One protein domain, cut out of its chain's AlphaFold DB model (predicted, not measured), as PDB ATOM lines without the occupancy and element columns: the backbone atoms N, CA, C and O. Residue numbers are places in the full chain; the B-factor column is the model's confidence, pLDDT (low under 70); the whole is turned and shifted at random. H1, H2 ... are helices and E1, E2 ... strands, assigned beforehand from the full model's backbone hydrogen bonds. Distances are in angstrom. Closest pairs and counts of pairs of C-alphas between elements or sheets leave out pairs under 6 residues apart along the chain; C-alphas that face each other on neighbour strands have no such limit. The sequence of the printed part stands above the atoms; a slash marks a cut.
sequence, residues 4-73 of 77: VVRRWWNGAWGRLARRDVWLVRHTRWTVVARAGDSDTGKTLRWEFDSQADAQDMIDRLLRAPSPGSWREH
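This is residues 4 to 73 of the 77 residues of an uncharacterized protein of Micromonospora sp. CP22 (UniProt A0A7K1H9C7). A twisted sheet of four strands, each folding back beside the one before, has one helix, H1, packed lengthwise over one face, while no helix covers the other face. After H1 the last residues return to the sheet, where residues 71 to 72 pair with residues 8 to 9 of edge strand E1. The printed part has 70 residues, with named elements in the order E1, E2, E3, E4, H1; the sheet runs E1, E2, E3, E4, all antiparallel. The class is mixed, helices and strands; the whole is compact, with a radius of gyration of the C-alphas of 11.8 A and spans of 33 by 23 by 18 A.

E2, residues 19 to 25, is 20.4 A long; E3, residues 29 to 35, 20.3 A; and E4, residues 42 to 48, 20.4 A. E1, residues 4 to 9, is 13.9 A long and begins at C-alpha 4, (-102.753, -39.597, -9.777). H1, residues 51 to 63, is 18.3 A long and ends at C-alpha 63, (-114.609, -23.477, -3.267).

The strands form a meander, each the antiparallel neighbour of the one before. In the hairpin E2 and E3, at 165 degrees, N 22 and O 32 are 2.9 A apart, within hydrogen-bond range. In the hairpin E3 and E4, at 163 degrees, N 48 and O 29 are within range at 2.8 A. In the hairpin E1 and E2, at 170 degrees, N 8 and O 21 are within range at 2.8 A. E1 and E4 are apart. H1 is on the sheet, making two layers, a helix on one face of a sheet, at a height over the sheet of 8.7 A. It lies over E3 and along the strands, at 3 degrees to E3 on the local plane. The closest C-alphas of E3 and H1, Trp 29 and Gln 51, are 6.1 A apart. In H1 every O i to N i+4 pair is within hydrogen-bond range.

The two C-alphas farthest apart, those of Gly 14 and Asp 49, are 33.8 A apart. The sheet is twisted, with C-alphas up to 4.4 A off its best plane. The printed part has no cut. The links E2 to E3 and E4 to H1 are tight, E1 to E2 and E3 to E4 short. The mean pLDDT of the printed part is 91.0, and no printed residue is under 70.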
ATOM      1  N   VAL A   4    -101.827 -40.736  -9.727       90.31
ATOM      2  CA  VAL A   4    -102.753 -39.597  -9.777       90.31
ATOM      3  C   VAL A   4    -104.140 -40.134 -10.118       90.31
ATOM      4  O   VAL A   4    -104.345 -40.664 -11.210       90.31
ATOM      5  N   VAL A   5    -105.071 -39.995  -9.177       91.81
ATOM      6  CA  VAL A   5    -106.450 -40.490  -9.290       91.81
ATOM      7  C   VAL A   5    -107.322 -39.478 -10.027       91.81
ATOM      8  O   VAL A   5    -108.073 -39.845 -10.922       91.81
ATOM      9  N   ARG A   6    -107.204 -38.195  -9.665       94.12
ATOM     10  CA  ARG A   6    -107.947 -37.076 -10.264       94.12
ATOM     11  C   ARG A   6    -107.115 -35.807 -10.238       94.12
ATOM     12  O   ARG A   6    -106.223 -35.651  -9.399       94.12
ATOM     13  N   ARG A   7    -107.431 -34.883 -11.141       95.62
ATOM     14  CA  ARG A   7    -106.779 -33.578 -11.240       95.62
ATOM     15  C   ARG A   7    -107.774 -32.515 -11.674       95.62
ATOM     16  O   ARG A   7    -108.616 -32.771 -12.522       95.62
ATOM     17  N   TRP A   8    -107.603 -31.311 -11.149       96.25
ATOM     18  CA  TRP A   8    -108.355 -30.116 -11.497       96.25
ATOM     19  C   TRP A   8    -107.407 -28.972 -11.850       96.25
ATOM     20  O   TRP A   8    -106.320 -28.850 -11.280       96.25
ATOM     21  N   TRP A   9    -107.843 -28.109 -12.764       94.44
ATOM     22  CA  TRP A   9    -107.170 -26.858 -13.110       94.44
ATOM     23  C   TRP A   9    -108.192 -25.727 -13.237       94.44
ATOM     24  O   TRP A   9    -109.354 -25.969 -13.564       94.44
ATOM     25  N   ASN A  10    -107.787 -24.492 -12.959       93.19
ATOM     26  CA  ASN A  10    -108.715 -23.362 -12.838       93.19
ATOM     27  C   ASN A  10    -109.005 -22.587 -14.133       93.19
ATOM     28  O   ASN A  10    -109.571 -21.497 -14.076       93.19
ATOM     29  N   GLY A  11    -108.599 -23.068 -15.305       89.25
ATOM     30  CA  GLY A  11    -108.846 -22.328 -16.547       89.25
ATOM     31  C   GLY A  11    -107.835 -21.211 -16.845       89.25
ATOM     32  O   GLY A  11    -107.808 -20.709 -17.968       89.25
ATOM     33  N   ALA A  12    -107.017 -20.805 -15.868       88.62
ATOM     34  CA  ALA A  12    -106.186 -19.611 -15.961       88.62
ATOM     35  C   ALA A  12    -104.743 -19.917 -16.387       88.62
ATOM     36  O   ALA A  12    -104.104 -20.852 -15.897       88.62
ATOM     37  N   TRP A  13    -104.209 -19.061 -17.258       82.38
ATOM     38  CA  TRP A  13    -102.819 -19.094 -17.708       82.38
ATOM     39  C   TRP A  13    -101.971 -18.044 -16.975       82.38
ATOM     40  O   TRP A  13    -102.480 -17.015 -16.530       82.38
ATOM     41  N   GLY A  14    -100.664 -18.294 -16.865       79.75
ATOM     42  CA  GLY A  14     -99.687 -17.344 -16.325       79.75
ATOM     43  C   GLY A  14     -99.299 -17.545 -14.853       79.75
ATOM     44  O   GLY A  14     -99.995 -18.189 -14.063       79.75
ATOM     45  N   ARG A  15     -98.156 -16.948 -14.496       76.25
ATOM     46  CA  ARG A  15     -97.392 -17.169 -13.254       76.25
ATOM     47  C   ARG A  15     -98.145 -16.895 -11.954       76.25
ATOM     48  O   ARG A  15     -97.888 -17.554 -10.956       76.25
ATOM     49  N   LEU A  16     -99.067 -15.932 -11.943       82.12
ATOM     50  CA  LEU A  16     -99.806 -15.539 -10.732       82.12
ATOM     51  C   LEU A  16    -101.191 -16.186 -10.632       82.12
ATOM     52  O   LEU A  16    -101.673 -16.437  -9.524       82.12
ATOM     53  N   ALA A  17    -101.829 -16.468 -11.770       85.62
ATOM     54  CA  ALA A  17    -103.239 -16.844 -11.830       85.62
ATOM     55  C   ALA A  17    -103.472 -18.357 -11.902       85.62
ATOM     56  O   ALA A  17    -104.506 -18.825 -11.426       85.62
ATOM     57  N   ARG A  18    -102.524 -19.132 -12.446       92.44
ATOM     58  CA  ARG A  18    -102.675 -20.584 -12.602       92.44
ATOM     59  C   ARG A  18    -102.834 -21.289 -11.255       92.44
ATOM     60  O   ARG A  18    -102.068 -21.036 -10.317       92.44
ATOM     61  N   ARG A  19    -103.811 -22.191 -11.167       93.38
ATOM     62  CA  ARG A  19    -104.009 -23.100 -10.036       93.38
ATOM     63  C   ARG A  19    -104.237 -24.522 -10.531       93.38
ATOM     64  O   ARG A  19    -104.995 -24.745 -11.475       93.38
ATOM     65  N   ASP A  20    -103.628 -25.474  -9.839       94.56
ATOM     66  CA  ASP A  20    -103.821 -26.905 -10.054       94.56
ATOM     67  C   ASP A  20    -104.094 -27.575  -8.698       94.56
ATOM     68  O   ASP A  20    -103.456 -27.237  -7.699       94.56
ATOM     69  N   VAL A  21    -105.008 -28.544  -8.667       95.12
ATOM     70  CA  VAL A  21    -105.230 -29.445  -7.524       95.12
ATOM     71  C   VAL A  21    -105.206 -30.872  -8.045       95.12
ATOM     72  O   VAL A  21    -105.754 -31.142  -9.111       95.12
ATOM     73  N   TRP A  22    -104.577 -31.805  -7.341       95.81
ATOM     74  CA  TRP A  22    -104.646 -33.216  -7.711       95.81
ATOM     75  C   TRP A  22    -104.635 -34.136  -6.497       95.81
ATOM     76  O   TRP A  22    -104.058 -33.820  -5.454       95.81
ATOM     77  N   LEU A  23    -105.292 -35.282  -6.670       93.44
ATOM     78  CA  LEU A  23    -105.360 -36.362  -5.699       93.44
ATOM     79  C   LEU A  23    -104.412 -37.479  -6.121       93.44
ATOM     80  O   LEU A  23    -104.493 -37.979  -7.247       93.44
ATOM     81  N   VAL A  24    -103.545 -37.894  -5.204       92.88
ATOM     82  CA  VAL A  24    -102.616 -39.011  -5.385       92.88
ATOM     83  C   VAL A  24    -102.973 -40.131  -4.417       92.88
ATOM     84  O   VAL A  24    -103.242 -39.879  -3.239       92.88
ATOM     85  N   ARG A  25    -102.939 -41.373  -4.905       86.62
ATOM     86  CA  ARG A  25    -103.045 -42.578  -4.085       86.62
ATOM     87  C   ARG A  25    -101.673 -43.229  -3.900       86.62
ATOM     88  O   ARG A  25    -101.012 -43.571  -4.880       86.62
ATOM     89  N   HIS A  26    -101.291 -43.420  -2.633       82.69
ATOM     90  CA  HIS A  26    -100.154 -44.240  -2.203       82.69
ATOM     91  C   HIS A  26    -100.565 -45.176  -1.051       82.69
ATOM     92  O   HIS A  26    -101.605 -45.821  -1.146       82.69
ATOM     93  N   THR A  27     -99.804 -45.253   0.047       83.62
ATOM     94  CA  THR A  27    -100.254 -45.871   1.311       83.62
ATOM     95  C   THR A  27    -101.342 -45.019   1.970       83.62
ATOM     96  O   THR A  27    -102.346 -45.547   2.444       83.62
ATOM     97  N   ARG A  28    -101.203 -43.690   1.881       88.62
ATOM     98  CA  ARG A  28    -102.184 -42.668   2.279       88.62
ATOM     99  C   ARG A  28    -102.815 -41.982   1.067       88.62
ATOM    100  O   ARG A  28    -102.413 -42.226  -0.077       88.62
ATOM    101  N   TRP A  29    -103.835 -41.171   1.313       94.81
ATOM    102  CA  TRP A  29    -104.397 -40.240   0.342       94.81
ATOM    103  C   TRP A  29    -103.677 -38.906   0.450       94.81
ATOM    104  O   TRP A  29    -103.496 -38.388   1.549       94.81
ATOM    105  N   THR A  30    -103.255 -38.343  -0.680       96.38
ATOM    106  CA  THR A  30    -102.515 -37.082  -0.686       96.38
ATOM    107  C   THR A  30    -103.169 -36.077  -1.614       96.38
ATOM    108  O   THR A  30    -103.273 -36.309  -2.819       96.38
ATOM    109  N   VAL A  31    -103.567 -34.935  -1.055       96.88
ATOM    110  CA  VAL A  31    -104.046 -33.781  -1.819       96.88
ATOM    111  C   VAL A  31    -102.877 -32.835  -2.025       96.88
ATOM    112  O   VAL A  31    -102.204 -32.449  -1.066       96.88
ATOM    113  N   VAL A  32    -102.636 -32.449  -3.272       95.81
ATOM    114  CA  VAL A  32    -101.615 -31.463  -3.621       95.81
ATOM    115  C   VAL A  32    -102.278 -30.279  -4.305       95.81
ATOM    116  O   VAL A  32    -103.075 -30.460  -5.224       95.81
ATOM    117  N   ALA A  33    -101.935 -29.070  -3.868       95.31
ATOM    118  CA  ALA A  33    -102.380 -27.826  -4.483       95.31
ATOM    119  C   ALA A  33    -101.178 -26.998  -4.928       95.31
ATOM    120  O   ALA A  33    -100.206 -26.851  -4.184       95.31
ATOM    121  N   ARG A  34    -101.258 -26.421  -6.126       94.38
ATOM    122  CA  ARG A  34    -100.249 -25.507  -6.663       94.38
ATOM    123  C   ARG A  34    -100.857 -24.143  -6.956       94.38
ATOM    124  O   ARG A  34    -101.889 -24.045  -7.619       94.38
ATOM    125  N   ALA A  35    -100.167 -23.100  -6.505       90.19
ATOM    126  CA  ALA A  35    -100.453 -21.716  -6.844       90.19
ATOM    127  C   ALA A  35     -99.288 -21.093  -7.613       90.19
ATOM    128  O   ALA A  35     -98.227 -20.854  -7.041       90.19
ATOM    129  N   GLY A  36     -99.519 -20.817  -8.894       82.19
ATOM    130  CA  GLY A  36     -98.539 -20.284  -9.831       82.19
ATOM    131  C   GLY A  36     -98.052 -21.317 -10.845       82.19
ATOM    132  O   GLY A  36     -98.581 -22.426 -10.922       82.19
ATOM    133  N   ASP A  37     -97.084 -20.925 -11.669       76.38
ATOM    134  CA  ASP A  37     -96.527 -21.777 -12.726       76.38
ATOM    135  C   ASP A  37     -95.586 -22.877 -12.200       76.38
ATOM    136  O   ASP A  37     -95.405 -23.055 -10.994       76.38
ATOM    137  N   SER A  38     -95.037 -23.678 -13.118       73.31
ATOM    138  CA  SER A  38     -94.095 -24.758 -12.805       73.31
ATOM    139  C   SER A  38     -92.796 -24.268 -12.178       73.31
ATOM    140  O   SER A  38     -92.199 -25.011 -11.403       73.31
ATOM    141  N   ASP A  39     -92.382 -23.045 -12.498       77.06
ATOM    142  CA  ASP A  39     -91.029 -22.576 -12.212       77.06
ATOM    143  C   ASP A  39     -90.964 -21.893 -10.847       77.06
ATOM    144  O   ASP A  39     -89.941 -21.924 -10.168       77.06
ATOM    145  N   THR A  40     -92.060 -21.253 -10.429       77.19
ATOM    146  CA  THR A  40     -92.071 -20.381  -9.244       77.19
ATOM    147  C   THR A  40     -93.294 -20.566  -8.350       77.19
ATOM    148  O   THR A  40     -93.436 -19.875  -7.336       77.19
ATOM    149  N   GLY A  41     -94.197 -21.477  -8.718       80.44
ATOM    150  CA  GLY A  41     -95.422 -21.727  -7.980       80.44
ATOM    151  C   GLY A  41     -95.177 -22.354  -6.607       80.44
ATOM    152  O   GLY A  41     -94.325 -23.225  -6.426       80.44
ATOM    153  N   LYS A  42     -95.980 -21.953  -5.622       89.69
ATOM    154  CA  LYS A  42     -95.984 -22.589  -4.299       89.69
ATOM    155  C   LYS A  42     -96.793 -23.877  -4.361       89.69
ATOM    156  O   LYS A  42     -97.909 -23.877  -4.877       89.69
ATOM    157  N   THR A  43     -96.239 -24.955  -3.813       93.69
ATOM    158  CA  THR A  43     -96.920 -26.250  -3.702       93.69
ATOM    159  C   THR A  43     -97.203 -26.556  -2.234       93.69
ATOM    160  O   THR A  43     -96.309 -26.453  -1.399       93.69
ATOM    161  N   LEU A  44     -98.442 -26.932  -1.933       94.50
ATOM    162  CA  LEU A  44     -98.893 -27.391  -0.621       94.50
ATOM    163  C   LEU A  44     -99.342 -28.850  -0.717       94.50
ATOM    164  O   LEU A  44     -99.859 -29.269  -1.755       94.50
ATOM    165  N   ARG A  45     -99.141 -29.613   0.360       95.75
ATOM    166  CA  ARG A  45     -99.464 -31.040   0.445       95.75
ATOM    167  C   ARG A  45    -100.156 -31.348   1.770       95.75
ATOM    168  O   ARG A  45     -99.685 -30.904   2.813       95.75
ATOM    169  N   TRP A  46    -101.213 -32.152   1.710       96.81
ATOM    170  CA  TRP A  46    -101.905 -32.715   2.872       96.81
ATOM    171  C   TRP A  46    -102.049 -34.224   2.710       96.81
ATOM    172  O   TRP A  46    -102.308 -34.699   1.603       96.81
ATOM    173  N   GLU A  47    -101.886 -34.962   3.805       96.75
ATOM    174  CA  GLU A  47    -102.029 -36.416   3.845       96.75
ATOM    175  C   GLU A  47    -103.200 -36.819   4.736       96.75
ATOM    176  O   GLU A  47    -103.401 -36.240   5.801       96.75
ATOM    177  N   PHE A  48    -103.934 -37.835   4.294       96.38
ATOM    178  CA  PHE A  48    -105.114 -38.356   4.965       96.38
ATOM    179  C   PHE A  48    -105.101 -39.881   4.940       96.38
ATOM    180  O   PHE A  48    -104.635 -40.501   3.978       96.38
ATOM    181  N   ASP A  49    -105.653 -40.492   5.984       94.81
ATOM    182  CA  ASP A  49    -105.806 -41.945   6.042       94.81
ATOM    183  C   ASP A  49    -107.036 -42.417   5.244       94.81
ATOM    184  O   ASP A  49    -107.051 -43.544   4.747       94.81
ATOM    185  N   SER A  50    -108.028 -41.542   5.025       94.38
ATOM    186  CA  SER A  50    -109.246 -41.844   4.265       94.38
ATOM    187  C   SER A  50    -109.381 -41.016   2.982       94.38
ATOM    188  O   SER A  50    -108.872 -39.899   2.863       94.38
ATOM    189  N   GLN A  51    -110.097 -41.575   2.002       94.38
ATOM    190  CA  GLN A  51    -110.428 -40.862   0.767       94.38
ATOM    191  C   GLN A  51    -111.441 -39.741   1.017       94.38
ATOM    192  O   GLN A  51    -111.389 -38.721   0.337       94.38
ATOM    193  N   ALA A  52    -112.356 -39.940   1.969       95.94
ATOM    194  CA  ALA A  52    -113.407 -38.983   2.292       95.94
ATOM    195  C   ALA A  52    -112.814 -37.673   2.830       95.94
ATOM    196  O   ALA A  52    -113.106 -36.613   2.288       95.94
ATOM    197  N   ASP A  53    -111.875 -37.749   3.779       97.12
ATOM    198  CA  ASP A  53    -111.209 -36.555   4.324       97.12
ATOM    199  C   ASP A  53    -110.392 -35.817   3.249       97.12
ATOM    200  O   ASP A  53    -110.346 -34.584   3.194       97.12
ATOM    201  N   ALA A  54    -109.762 -36.574   2.343       97.44
ATOM    202  CA  ALA A  54    -109.069 -36.000   1.197       97.44
ATOM    203  C   ALA A  54    -110.044 -35.285   0.244       97.44
ATOM    204  O   ALA A  54    -109.712 -34.221  -0.286       97.44
ATOM    205  N   GLN A  55    -111.244 -35.836   0.045       97.00
ATOM    206  CA  GLN A  55    -112.289 -35.219  -0.768       97.00
ATOM    207  C   GLN A  55    -112.807 -33.924  -0.133       97.00
ATOM    208  O   GLN A  55    -112.926 -32.926  -0.839       97.00
ATOM    209  N   ASP A  56    -112.999 -33.882   1.186       98.12
ATOM    210  CA  ASP A  56    -113.399 -32.659   1.893       98.12
ATOM    211  C   ASP A  56    -112.369 -31.531   1.725       98.12
ATOM    212  O   ASP A  56    -112.721 -30.361   1.523       98.12
ATOM    213  N   MET A  57    -111.076 -31.873   1.753       97.88
ATOM    214  CA  MET A  57    -110.008 -30.914   1.469       97.88
ATOM    215  C   MET A  57    -110.045 -30.431   0.014       97.88
ATOM    216  O   MET A  57    -109.908 -29.230  -0.229       97.88
ATOM    217  N   ILE A  58    -110.246 -31.326  -0.958       97.19
ATOM    218  CA  ILE A  58    -110.391 -30.950  -2.375       97.19
ATOM    219  C   ILE A  58    -111.550 -29.970  -2.534       97.19
ATOM    220  O   ILE A  58    -111.365 -28.876  -3.060       97.19
ATOM    221  N   ASP A  59    -112.716 -30.317  -2.013       96.81
ATOM    222  CA  ASP A  59    -113.921 -29.505  -2.065       96.81
ATOM    223  C   ASP A  59    -113.710 -28.112  -1.454       96.81
ATOM    224  O   ASP A  59    -114.130 -27.096  -2.018       96.81
ATOM    225  N   ARG A  60    -113.003 -28.037  -0.320       96.88
ATOM    226  CA  ARG A  60    -112.596 -26.766   0.291       96.88
ATOM    227  C   ARG A  60    -111.702 -25.944  -0.641       96.88
ATOM    228  O   ARG A  60    -111.916 -24.739  -0.762       96.88
ATOM    229  N   LEU A  61    -110.709 -26.564  -1.276       96.06
ATOM    230  CA  LEU A  61    -109.785 -25.885  -2.189       96.06
ATOM    231  C   LEU A  61    -110.488 -25.400  -3.463       96.06
ATOM    232  O   LEU A  61    -110.202 -24.301  -3.933       96.06
ATOM    233  N   LEU A  62    -111.430 -26.181  -3.996       94.94
ATOM    234  CA  LEU A  62    -112.195 -25.812  -5.188       94.94
ATOM    235  C   LEU A  62    -113.202 -24.685  -4.911       94.94
ATOM    236  O   LEU A  62    -113.457 -23.863  -5.790       94.94
ATOM    237  N   ARG A  63    -113.744 -24.594  -3.689       94.75
ATOM    238  CA  ARG A  63    -114.609 -23.477  -3.267       94.75
ATOM    239  C   ARG A  63    -113.844 -22.199  -2.917       94.75
ATOM    240  O   ARG A  63    -114.458 -21.137  -2.824       94.75
ATOM    241  N   ALA A  64    -112.533 -22.278  -2.691       91.94
ATOM    242  CA  ALA A  64    -111.734 -21.100  -2.379       91.94
ATOM    243  C   ALA A  64    -111.684 -20.128  -3.578       91.94
ATOM    244  O   ALA A  64    -111.662 -20.579  -4.728       91.94
ATOM    245  N   PRO A  65    -111.614 -18.801  -3.340       90.25
ATOM    246  CA  PRO A  65    -111.486 -17.826  -4.415       90.25
ATOM    247  C   PRO A  65    -110.294 -18.138  -5.324       90.25
ATOM    248  O   PRO A  65    -109.155 -18.272  -4.872       90.25
ATOM    249  N   SER A  66    -110.566 -18.241  -6.619       86.44
ATOM    250  CA  SER A  66    -109.587 -18.580  -7.646       86.44
ATOM    251  C   SER A  66    -109.889 -17.779  -8.911       86.44
ATOM    252  O   SER A  66    -111.062 -17.578  -9.230       86.44
ATOM    253  N   PRO A  67    -108.870 -17.313  -9.653       85.38
ATOM    254  CA  PRO A  67    -109.077 -16.825 -11.008       85.38
ATOM    255  C   PRO A  67    -109.647 -17.940 -11.891       85.38
ATOM    256  O   PRO A  67    -109.163 -19.070 -11.841       85.38
ATOM    257  N   GLY A  68    -110.629 -17.615 -12.730       86.44
ATOM    258  CA  GLY A  68    -111.234 -18.570 -13.657       86.44
ATOM    259  C   GLY A  68    -112.213 -19.539 -12.992       86.44
ATOM    260  O   GLY A  68    -112.870 -19.214 -12.006       86.44
ATOM    261  N   SER A  69    -112.360 -20.726 -13.575       88.81
ATOM    262  CA  SER A  69    -113.311 -21.742 -13.121       88.81
ATOM    263  C   SER A  69    -112.653 -23.108 -13.137       88.81
ATOM    264  O   SER A  69    -111.986 -23.477 -14.105       88.81
ATOM    265  N   TRP A  70    -112.852 -23.860 -12.061       92.50
ATOM    266  CA  TRP A  70    -112.300 -25.197 -11.925       92.50
ATOM    267  C   TRP A  70    -112.879 -26.159 -12.957       92.50
ATOM    268  O   TRP A  70    -114.082 -26.179 -13.211       92.50
ATOM    269  N   ARG A  71    -111.998 -26.970 -13.538       91.88
ATOM    270  CA  ARG A  71    -112.321 -28.035 -14.485       91.88
ATOM    271  C   ARG A  71    -111.565 -29.286 -14.081       91.88
ATOM    272  O   ARG A  71    -110.349 -29.235 -13.890       91.88
ATOM    273  N   GLU A  72    -112.279 -30.394 -13.956       90.75
ATOM    274  CA  GLU A  72    -111.666 -31.705 -13.765       90.75
ATOM    275  C   GLU A  72    -111.037 -32.168 -15.085       90.75
ATOM    276  O   GLU A  72    -111.651 -32.082 -16.149       90.75
ATOM    277  N   HIS A  73    -109.797 -32.647 -15.032       85.62
ATOM    278  CA  HIS A  73    -109.212 -33.427 -16.113       85.62
ATOM    279  C   HIS A  73    -109.792 -34.836 -16.027       85.62
ATOM    280  O   HIS A  73    -109.254 -35.698 -15.331       85.62
TER     281      HIS A  73